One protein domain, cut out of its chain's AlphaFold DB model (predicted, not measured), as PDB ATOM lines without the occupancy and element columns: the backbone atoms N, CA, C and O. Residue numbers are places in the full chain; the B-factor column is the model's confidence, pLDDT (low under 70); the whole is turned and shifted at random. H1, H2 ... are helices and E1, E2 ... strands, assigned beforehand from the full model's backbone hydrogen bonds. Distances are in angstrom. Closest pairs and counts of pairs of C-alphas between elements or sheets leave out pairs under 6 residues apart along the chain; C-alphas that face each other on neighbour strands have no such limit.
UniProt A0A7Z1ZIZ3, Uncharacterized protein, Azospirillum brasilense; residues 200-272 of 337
ATOM      1  N   ARG A 200      50.937  -7.113  26.101       93.81
ATOM      2  CA  ARG A 200      51.308  -7.372  27.492       93.81
ATOM      3  C   ARG A 200      51.804  -6.080  28.129       93.81
ATOM      4  O   ARG A 200      52.823  -5.542  27.721       93.81
ATOM      5  N   VAL A 201      51.104  -5.620  29.159       94.44
ATOM      6  CA  VAL A 201      51.543  -4.521  30.028       94.44
ATOM      7  C   VAL A 201      51.578  -5.003  31.474       94.44
ATOM      8  O   VAL A 201      50.733  -5.814  31.875       94.44
ATOM      9  N   SER A 202      52.569  -4.549  32.239       94.06
ATOM     10  CA  SER A 202      52.685  -4.865  33.664       94.06
ATOM     11  C   SER A 202      51.795  -3.940  34.497       94.06
ATOM     12  O   SER A 202      51.451  -2.833  34.078       94.06
ATOM     13  N   ASP A 203      51.457  -4.359  35.714       89.94
ATOM     14  CA  ASP A 203      50.673  -3.530  36.640       89.94
ATOM     15  C   ASP A 203      51.446  -2.293  37.100       89.94
ATOM     16  O   ASP A 203      50.858  -1.297  37.519       89.94
ATOM     17  N   GLU A 204      52.778  -2.349  37.057       93.50
ATOM     18  CA  GLU A 204      53.636  -1.186  37.266       93.50
ATOM     19  C   GLU A 204      53.452  -0.163  36.148       93.50
ATOM     20  O   GLU A 204      53.200   0.999  36.448       93.50
ATOM     21  N   THR A 205      53.456  -0.588  34.881       95.19
ATOM     22  CA  THR A 205      53.176   0.301  33.747       95.19
ATOM     23  C   THR A 205      51.776   0.907  33.856       95.19
ATOM     24  O   THR A 205      51.624   2.119  33.732       95.19
ATOM     25  N   VAL A 206      50.752   0.107  34.169       93.62
ATOM     26  CA  VAL A 206      49.374   0.610  34.336       93.62
ATOM     27  C   VAL A 206      49.296   1.677  35.434       93.62
ATOM     28  O   VAL A 206      48.673   2.719  35.225       93.62
ATOM     29  N   ARG A 207      49.938   1.438  36.587       90.94
ATOM     30  CA  ARG A 207      50.007   2.405  37.698       90.94
ATOM     31  C   ARG A 207      50.764   3.667  37.300       90.94
ATOM     32  O   ARG A 207      50.245   4.757  37.503       90.94
ATOM     33  N   LEU A 208      51.919   3.516  36.658       94.62
ATOM     34  CA  LEU A 208      52.744   4.618  36.176       94.62
ATOM     35  C   LEU A 208      51.956   5.548  35.236       94.62
ATOM     36  O   LEU A 208      51.976   6.763  35.433       94.62
ATOM     37  N   LEU A 209      51.202   5.008  34.267       94.94
ATOM     38  CA  LEU A 209      50.350   5.836  33.402       94.94
ATOM     39  C   LEU A 209      49.200   6.489  34.179       94.94
ATOM     40  O   LEU A 209      48.914   7.663  33.956       94.94
ATOM     41  N   ALA A 210      48.531   5.762  35.077       92.75
ATOM     42  CA  ALA A 210      47.424   6.315  35.862       92.75
ATOM     43  C   ALA A 210      47.878   7.494  36.745       92.75
ATOM     44  O   ALA A 210      47.222   8.543  36.783       92.75
ATOM     45  N   ASP A 211      49.031   7.347  37.401       92.50
ATOM     46  CA  ASP A 211      49.648   8.382  38.230       92.50
ATOM     47  C   ASP A 211      50.081   9.580  37.378       92.50
ATOM     48  O   ASP A 211      49.829  10.728  37.757       92.50
ATOM     49  N   ALA A 212      50.653   9.339  36.194       95.25
ATOM     50  CA  ALA A 212      51.044  10.403  35.274       95.25
ATOM     51  C   ALA A 212      49.838  11.190  34.744       95.25
ATOM     52  O   ALA A 212      49.862  12.422  34.737       95.25
ATOM     53  N   VAL A 213      48.751  10.510  34.366       94.31
ATOM     54  CA  VAL A 213      47.517  11.171  33.916       94.31
ATOM     55  C   VAL A 213      46.892  11.998  35.041       94.31
ATOM     56  O   VAL A 213      46.437  13.117  34.807       94.31
ATOM     57  N   THR A 214      46.897  11.481  36.269       91.81
ATOM     58  CA  THR A 214      46.337  12.183  37.433       91.81
ATOM     59  C   THR A 214      47.167  13.414  37.800       91.81
ATOM     60  O   THR A 214      46.606  14.486  38.041       91.81
ATOM     61  N   THR A 215      48.494  13.269  37.810       93.81
ATOM     62  CA  THR A 215      49.450  14.307  38.223       93.81
ATOM     63  C   THR A 215      49.582  15.410  37.182       93.81
ATOM     64  O   THR A 215      49.483  16.589  37.513       93.81
ATOM     65  N   HIS A 216      49.790  15.043  35.916       95.00
ATOM     66  CA  HIS A 216      50.118  15.998  34.856       95.00
ATOM     67  C   HIS A 216      48.904  16.452  34.042       95.00
ATOM     68  O   HIS A 216      49.006  17.436  33.313       95.00
ATOM     69  N   ARG A 217      47.765  15.750  34.155       94.38
ATOM     70  CA  ARG A 217      46.528  16.007  33.395       94.38
ATOM     71  C   ARG A 217      46.771  16.275  31.899       94.38
ATOM     72  O   ARG A 217      46.295  17.287  31.379       94.38
ATOM     73  N   PRO A 218      47.511  15.396  31.196       94.56
ATOM     74  CA  PRO A 218      47.727  15.567  29.770       94.56
ATOM     75  C   PRO A 218      46.383  15.558  29.038       94.56
ATOM     76  O   PRO A 218      45.493  14.782  29.375       94.56
ATOM     77  N   ALA A 219      46.230  16.427  28.039       94.81
ATOM     78  CA  ALA A 219      44.986  16.515  27.278       94.81
ATOM     79  C   ALA A 219      44.820  15.352  26.289       94.81
ATOM     80  O   ALA A 219      43.694  14.993  25.961       94.81
ATOM     81  N   THR A 220      45.924  14.764  25.812       96.94
ATOM     82  CA  THR A 220      45.943  13.742  24.754       96.94
ATOM     83  C   THR A 220      46.918  12.604  25.058       96.94
ATOM     84  O   THR A 220      47.819  12.757  25.887       96.94
ATOM     85  N   VAL A 221      46.786  11.477  24.348       95.56
ATOM     86  CA  VAL A 221      47.725  10.340  24.442       95.56
ATOM     87  C   VAL A 221      49.163  10.764  24.122       95.56
ATOM     88  O   VAL A 221      50.087  10.374  24.824       95.56
ATOM     89  N   ARG A 222      49.377  11.604  23.108       96.94
ATOM     90  CA  ARG A 222      50.705  12.123  22.756       96.94
ATOM     91  C   ARG A 222      51.297  12.956  23.879       96.94
ATOM     92  O   ARG A 222      52.431  12.713  24.259       96.94
ATOM     93  N   ALA A 223      50.522  13.884  24.439       97.12
ATOM     94  CA  ALA A 223      50.993  14.700  25.554       97.12
ATOM     95  C   ALA A 223      51.360  13.844  26.778       97.12
ATOM     96  O   ALA A 223      52.274  14.199  27.513       97.12
ATOM     97  N   LEU A 224      50.670  12.716  26.985       97.19
ATOM     98  CA  LEU A 224      51.040  11.728  27.997       97.19
ATOM     99  C   LEU A 224      52.378  11.056  27.658       97.19
ATOM    100  O   LEU A 224      53.262  11.024  28.505       97.19
ATOM    101  N   LEU A 225      52.542  10.543  26.436       97.38
ATOM    102  CA  LEU A 225      53.751   9.823  26.014       97.38
ATOM    103  C   LEU A 225      54.996  10.714  25.885       97.38
ATOM    104  O   LEU A 225      56.109  10.219  26.037       97.38
ATOM    105  N   ASP A 226      54.816  12.016  25.664       97.62
ATOM    106  CA  ASP A 226      55.900  13.004  25.619       97.62
ATOM    107  C   ASP A 226      56.459  13.335  27.025       97.62
ATOM    108  O   ASP A 226      57.481  14.017  27.146       97.62
ATOM    109  N   LEU A 227      55.826  12.859  28.111       97.12
ATOM    110  CA  LEU A 227      56.337  13.062  29.468       97.12
ATOM    111  C   LEU A 227      57.660  12.305  29.690       97.12
ATOM    112  O   LEU A 227      57.762  11.129  29.334       97.12
ATOM    113  N   PRO A 228      58.648  12.896  30.395       97.56
ATOM    114  CA  PRO A 228      59.931  12.235  30.653       97.56
ATOM    115  C   PRO A 228      59.813  10.873  31.354       97.56
ATOM    116  O   PRO A 228      60.597   9.966  31.081       97.56
ATOM    117  N   CYS A 229      58.821  10.711  32.239       95.25
ATOM    118  CA  CYS A 229      58.564   9.463  32.962       95.25
ATOM    119  C   CYS A 229      57.929   8.359  32.102       95.25
ATOM    120  O   CYS A 229      57.870   7.219  32.556       95.25
ATOM    121  N   MET A 230      57.484   8.661  30.877       97.25
ATOM    122  CA  MET A 230      56.890   7.687  29.951       97.25
ATOM    123  C   MET A 230      57.896   7.114  28.943       97.25
ATOM    124  O   MET A 230      57.511   6.400  28.017       97.25
ATOM    125  N   LYS A 231      59.197   7.392  29.105       95.94
ATOM    126  CA  LYS A 231      60.236   6.894  28.197       95.94
ATOM    127  C   LYS A 231      60.176   5.363  28.083       95.94
ATOM    128  O   LYS A 231      60.367   4.654  29.065       95.94
ATOM    129  N   GLY A 232      59.966   4.871  26.862       95.94
ATOM    130  CA  GLY A 232      59.886   3.439  26.554       95.94
ATOM    131  C   GLY A 232      58.468   2.859  26.530       95.94
ATOM    132  O   GLY A 232      58.314   1.698  26.169       95.94
ATOM    133  N   ILE A 233      57.438   3.645  26.858       96.88
ATOM    134  CA  ILE A 233      56.037   3.248  26.684       96.88
ATOM    135  C   ILE A 233      55.574   3.691  25.294       96.88
ATOM    136  O   ILE A 233      55.637   4.872  24.956       96.88
ATOM    137  N   GLY A 234      55.111   2.740  24.483       96.19
ATOM    138  CA  GLY A 234      54.527   3.009  23.176       96.19
ATOM    139  C   GLY A 234      53.017   3.256  23.223       96.19
ATOM    140  O   GLY A 234      52.338   3.134  24.244       96.19
ATOM    141  N   GLU A 235      52.459   3.598  22.062       95.38
ATOM    142  CA  GLU A 235      51.026   3.864  21.901       95.38
ATOM    143  C   GLU A 235      50.166   2.611  22.137       95.38
ATOM    144  O   GLU A 235      49.059   2.690  22.675       95.38
ATOM    145  N   ALA A 236      50.671   1.439  21.746       95.00
ATOM    146  CA  ALA A 236      49.984   0.169  21.945       95.00
ATOM    147  C   ALA A 236      49.872  -0.174  23.439       95.00
ATOM    148  O   ALA A 236      48.793  -0.547  23.907       95.00
ATOM    149  N   GLU A 237      50.947   0.029  24.201       96.38
ATOM    150  CA  GLU A 237      50.985  -0.137  25.651       96.38
ATOM    151  C   GLU A 237      50.071   0.873  26.348       96.38
ATOM    152  O   GLU A 237      49.320   0.498  27.250       96.38
ATOM    153  N   ALA A 238      50.059   2.134  25.903       96.06
ATOM    154  CA  ALA A 238      49.156   3.147  26.441       96.06
ATOM    155  C   ALA A 238      47.679   2.774  26.234       96.06
ATOM    156  O   ALA A 238      46.890   2.848  27.178       96.06
ATOM    157  N   ARG A 239      47.301   2.294  25.041       95.44
ATOM    158  CA  ARG A 239      45.944   1.777  24.778       95.44
ATOM    159  C   ARG A 239      45.605   0.564  25.639       95.44
ATOM    160  O   ARG A 239      44.511   0.501  26.196       95.44
ATOM    161  N   ALA A 240      46.533  -0.377  25.792       93.69
ATOM    162  CA  ALA A 240      46.340  -1.527  26.670       93.69
ATOM    163  C   ALA A 240      46.152  -1.098  28.139       93.69
ATOM    164  O   ALA A 240      45.307  -1.647  28.850       93.69
ATOM    165  N   CYS A 241      46.865  -0.065  28.590       94.00
ATOM    166  CA  CYS A 241      46.660   0.535  29.908       94.00
ATOM    167  C   CYS A 241      45.304   1.249  30.020       94.00
ATOM    168  O   CYS A 241      44.663   1.165  31.069       94.00
ATOM    169  N   ALA A 242      44.822   1.893  28.953       93.00
ATOM    170  CA  ALA A 242      43.487   2.490  28.906       93.00
ATOM    171  C   ALA A 242      42.376   1.433  29.028       93.00
ATOM    172  O   ALA A 242      41.459   1.610  29.828       93.00
ATOM    173  N   LEU A 243      42.505   0.285  28.346       90.81
ATOM    174  CA  LEU A 243      41.610  -0.868  28.540       90.81
ATOM    175  C   LEU A 243      41.608  -1.330  29.998       90.81
ATOM    176  O   LEU A 243      40.562  -1.642  30.564       90.81
ATOM    177  N   ARG A 244      42.783  -1.337  30.640       88.75
ATOM    178  CA  ARG A 244      42.948  -1.623  32.075       88.75
ATOM    179  C   ARG A 244      42.487  -0.483  32.988       88.75
ATOM    180  O   ARG A 244      42.454  -0.639  34.207       88.75
ATOM    181  N   GLY A 245      42.024   0.613  32.402       88.31
ATOM    182  CA  GLY A 245      41.410   1.728  33.090       88.31
ATOM    183  C   GLY A 245      42.402   2.603  33.843       88.31
ATOM    184  O   GLY A 245      42.036   3.125  34.895       88.31
ATOM    185  N   ALA A 246      43.625   2.755  33.324       90.69
ATOM    186  CA  ALA A 246      44.559   3.790  33.773       90.69
ATOM    187  C   ALA A 246      44.004   5.202  33.503       90.69
ATOM    188  O   ALA A 246      44.172   6.113  34.307       90.69
ATOM    189  N   PHE A 247      43.295   5.368  32.387       92.56
ATOM    190  CA  PHE A 247      42.614   6.593  31.976       92.56
ATOM    191  C   PHE A 247      41.487   6.247  31.000       92.56
ATOM    192  O   PHE A 247      41.362   5.097  30.573       92.56
ATOM    193  N   HIS A 248      40.649   7.228  30.672       91.88
ATOM    194  CA  HIS A 248      39.546   7.061  29.731       91.88
ATOM    195  C   HIS A 248      39.857   7.752  28.400       91.88
ATOM    196  O   HIS A 248      40.447   8.830  28.382       91.88
ATOM    197  N   LEU A 249      39.455   7.117  27.299       93.12
ATOM    198  CA  LEU A 249      39.589   7.617  25.933       93.12
ATOM    199  C   LEU A 249      38.202   7.964  25.397       93.12
ATOM    200  O   LEU A 249      37.271   7.174  25.542       93.12
ATOM    201  N   ASP A 250      38.063   9.127  24.769       90.62
ATOM    202  CA  ASP A 250      36.829   9.469  24.063       90.62
ATOM    203  C   ASP A 250      36.726   8.660  22.763       90.62
ATOM    204  O   ASP A 250      37.522   8.837  21.841       90.62
ATOM    205  N   LEU A 251      35.741   7.763  22.702       91.69
ATOM    206  CA  LEU A 251      35.510   6.900  21.545       91.69
ATOM    207  C   LEU A 251      34.551   7.510  20.515       91.69
ATOM    208  O   LEU A 251      34.392   6.930  19.446       91.69
ATOM    209  N   GLU A 252      33.921   8.649  20.806       90.69
ATOM    210  CA  GLU A 252      32.842   9.228  19.995       90.69
ATOM    211  C   GLU A 252      33.291  10.454  19.199       90.69
ATOM    212  O   GLU A 252      32.957  10.607  18.020       90.69
ATOM    213  N   GLN A 253      34.045  11.364  19.816       89.81
ATOM    214  CA  GLN A 253      34.280  12.668  19.189       89.81
ATOM    215  C   GLN A 253      35.377  12.651  18.127       89.81
ATOM    216  O   GLN A 253      35.288  13.401  17.154       89.81
ATOM    217  N   GLN A 254      36.378  11.780  18.257       92.94
ATOM    218  CA  GLN A 254      37.529  11.752  17.353       92.94
ATOM    219  C   GLN A 254      38.016  10.331  17.055       92.94
ATOM    220  O   GLN A 254      37.719   9.404  17.813       92.94
ATOM    221  N   PRO A 255      38.744  10.127  15.943       94.88
ATOM    222  CA  PRO A 255      39.433   8.870  15.690       94.88
ATOM    223  C   PRO A 255      40.409   8.514  16.817       94.88
ATOM    224  O   PRO A 255      41.045   9.388  17.405       94.88
ATOM    225  N   LEU A 256      40.544   7.217  17.084       93.56
ATOM    226  CA  LEU A 256      41.491   6.702  18.058       93.56
ATOM    227  C   LEU A 256      42.911   6.714  17.482       93.56
ATOM    228  O   LEU A 256      43.259   5.849  16.670       93.56
ATOM    229  N   ASP A 257      43.711   7.683  17.908       94.31
ATOM    230  CA  ASP A 257      45.115   7.890  17.556       94.31
ATOM    231  C   ASP A 257      45.862   8.616  18.698       94.31
ATOM    232  O   ASP A 257      45.333   8.822  19.792       94.31
ATOM    233  N   TYR A 258      47.112   9.022  18.470       92.44
ATOM    234  CA  TYR A 258      47.911   9.726  19.478       92.44
ATOM    235  C   TYR A 258      47.340  11.099  19.887       92.44
ATOM    236  O   TYR A 258      47.742  11.657  20.906       92.44
ATOM    237  N   ARG A 259      46.423  11.692  19.118       94.81
ATOM    238  CA  ARG A 259      45.767  12.967  19.449       94.81
ATOM    239  C   ARG A 259      44.499  12.762  20.264       94.81
ATOM    240  O   ARG A 259      43.958  13.750  20.748       94.81
ATOM    241  N   SER A 260      44.055  11.518  20.447       93.38
ATOM    242  CA  SER A 260      42.864  11.219  21.229       93.38
ATOM    243  C   SER A 260      42.946  11.821  22.622       93.38
ATOM    244  O   SER A 260      43.937  11.664  23.340       93.38
ATOM    245  N   SER A 261      41.866  12.498  22.984       92.94
ATOM    246  CA  SER A 261      41.664  13.122  24.274       92.94
ATOM    247  C   SER A 261      41.596  12.051  25.340       92.94
ATOM    248  O   SER A 261      40.904  11.038  25.184       92.94
ATOM    249  N   ILE A 262      42.294  12.311  26.435       93.44
ATOM    250  CA  ILE A 262      42.275  11.457  27.611       93.44
ATOM    251  C   ILE A 262      41.647  12.215  28.766       93.44
ATOM    252  O   ILE A 262      41.877  13.409  28.953       93.44
ATOM    253  N   THR A 263      40.847  11.514  29.554       89.06
ATOM    254  CA  THR A 263      40.348  12.039  30.819       89.06
ATOM    255  C   THR A 263      40.929  11.223  31.968       89.06
ATOM    256  O   THR A 263      40.944   9.983  31.900       89.06
ATOM    257  N   PRO A 264      41.432  11.886  33.030       85.88
ATOM    258  CA  PRO A 264      41.848  11.189  34.231       85.88
ATOM    259  C   PRO A 264      40.703  10.351  34.764       85.88
ATOM    260  O   PRO A 264      39.568  10.817  34.896       85.88
ATOM    261  N   ARG A 265      41.008   9.102  35.102       74.88
ATOM    262  CA  ARG A 265      40.068   8.292  35.854       74.88
ATOM    263  C   ARG A 265      40.145   8.737  37.308       74.88
ATOM    264  O   ARG A 265      41.224   8.735  37.889       74.88
ATOM    265  N   MET A 266      39.010   9.058  37.923       56.31
ATOM    266  CA  MET A 266      38.931   9.055  39.386       56.31
ATOM    267  C   MET A 266      39.236   7.620  39.836       56.31
ATOM    268  O   MET A 266      38.497   6.723  39.415       56.31
ATOM    269  N   PRO A 267      40.297   7.355  40.618       49.69
ATOM    270  CA  PRO A 267      40.659   6.005  41.031       49.69
ATOM    271  C   PRO A 267      39.622   5.455  42.021       49.69
ATOM    272  O   PRO A 267      39.844   5.348  43.221       49.69
ATOM    273  N   GLY A 268      38.454   5.069  41.513       50.59
ATOM    274  CA  GLY A 268      37.629   4.054  42.136       50.59
ATOM    275  C   GLY A 268      38.373   2.732  42.002       50.59
ATOM    276  O   GLY A 268      38.876   2.426  40.927       50.59
ATOM    277  N   ARG A 269      38.451   1.980  43.098       52.03
ATOM    278  CA  ARG A 269      39.085   0.670  43.378       52.03
ATOM    279  C   ARG A 269      38.906  -0.483  42.353       52.03
ATOM    280  O   ARG A 269      38.800  -1.642  42.722       52.03
ATOM    281  N   THR A 270      38.854  -0.227  41.056       53.22
ATOM    282  CA  THR A 270      38.022  -1.022  40.141       53.22
ATOM    283  C   THR A 270      38.771  -2.036  39.277       53.22
ATOM    284  O   THR A 270      38.121  -2.910  38.707       53.22
ATOM    285  N   ARG A 271      40.116  -2.015  39.214       52.69
ATOM    286  CA  ARG A 271      40.860  -3.073  38.493       52.69
ATOM    287  C   ARG A 271      42.143  -3.604  39.137       52.69
ATOM    288  O   ARG A 271      42.392  -4.786  38.979       52.69
ATOM    289  N   LEU A 272      42.880  -2.857  39.963       48.47
ATOM    290  CA  LEU A 272      43.964  -3.477  40.762       48.47
ATOM    291  C   LEU A 272      43.420  -4.529  41.755       48.47
ATOM    292  O   LEU A 272      44.078  -5.519  42.057       48.47
TER     293      LEU A 272
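This is residues 200 to 272 of the 337 residues of an uncharacterized protein of Azospirillum brasilense (UniProt A0A7Z1ZIZ3). Look for a small rounded cluster: a two-stranded antiparallel hairpin, E1 and E2, packs beside the longest helix, H1, while H3 crosses near H1's first residues and short H2 sits close to both helices. The 73 printed residues run H1, H2, H3, E1, E2, mostly helix, under half in named elements. They are compact, radius of gyration of the C-alphas 11.0 A, spanning 29 by 26 by 24 A.

Start at hairpin E1, residues 247 to 249, and E2, residues 262 to 264; N 248 and O 263 are within hydrogen-bond range at 3.0 A. Next find H1, residues 203 to 216; its closest C-alphas to E2 are Thr 214 and Pro 264, 5.6 A. H3, residues 235 to 243, touches H1's residues 205 to 209 alone, about perpendicular at 89 degrees; the closest C-alphas are Val 206 and Cys 241, 5.2 A. H2, residues 221 to 225, only just touches H3, with 3 pairs of C-alphas within 8 A, closest Val 221 and Ala 238, 7.6 A. In H1, H2 and H3 every O i to N i+4 pair is within hydrogen-bond range.

Find C-alpha 203 at (50.673, -3.530, 36.640); H1 runs 19.6 A from there. H3 spans 12.5 A; E2 ends at C-alpha 264, (41.848, 11.189, 34.231).

The printed part has no cut; the E1 to E2 link is long, and residues 266 to 272 are under pLDDT 70.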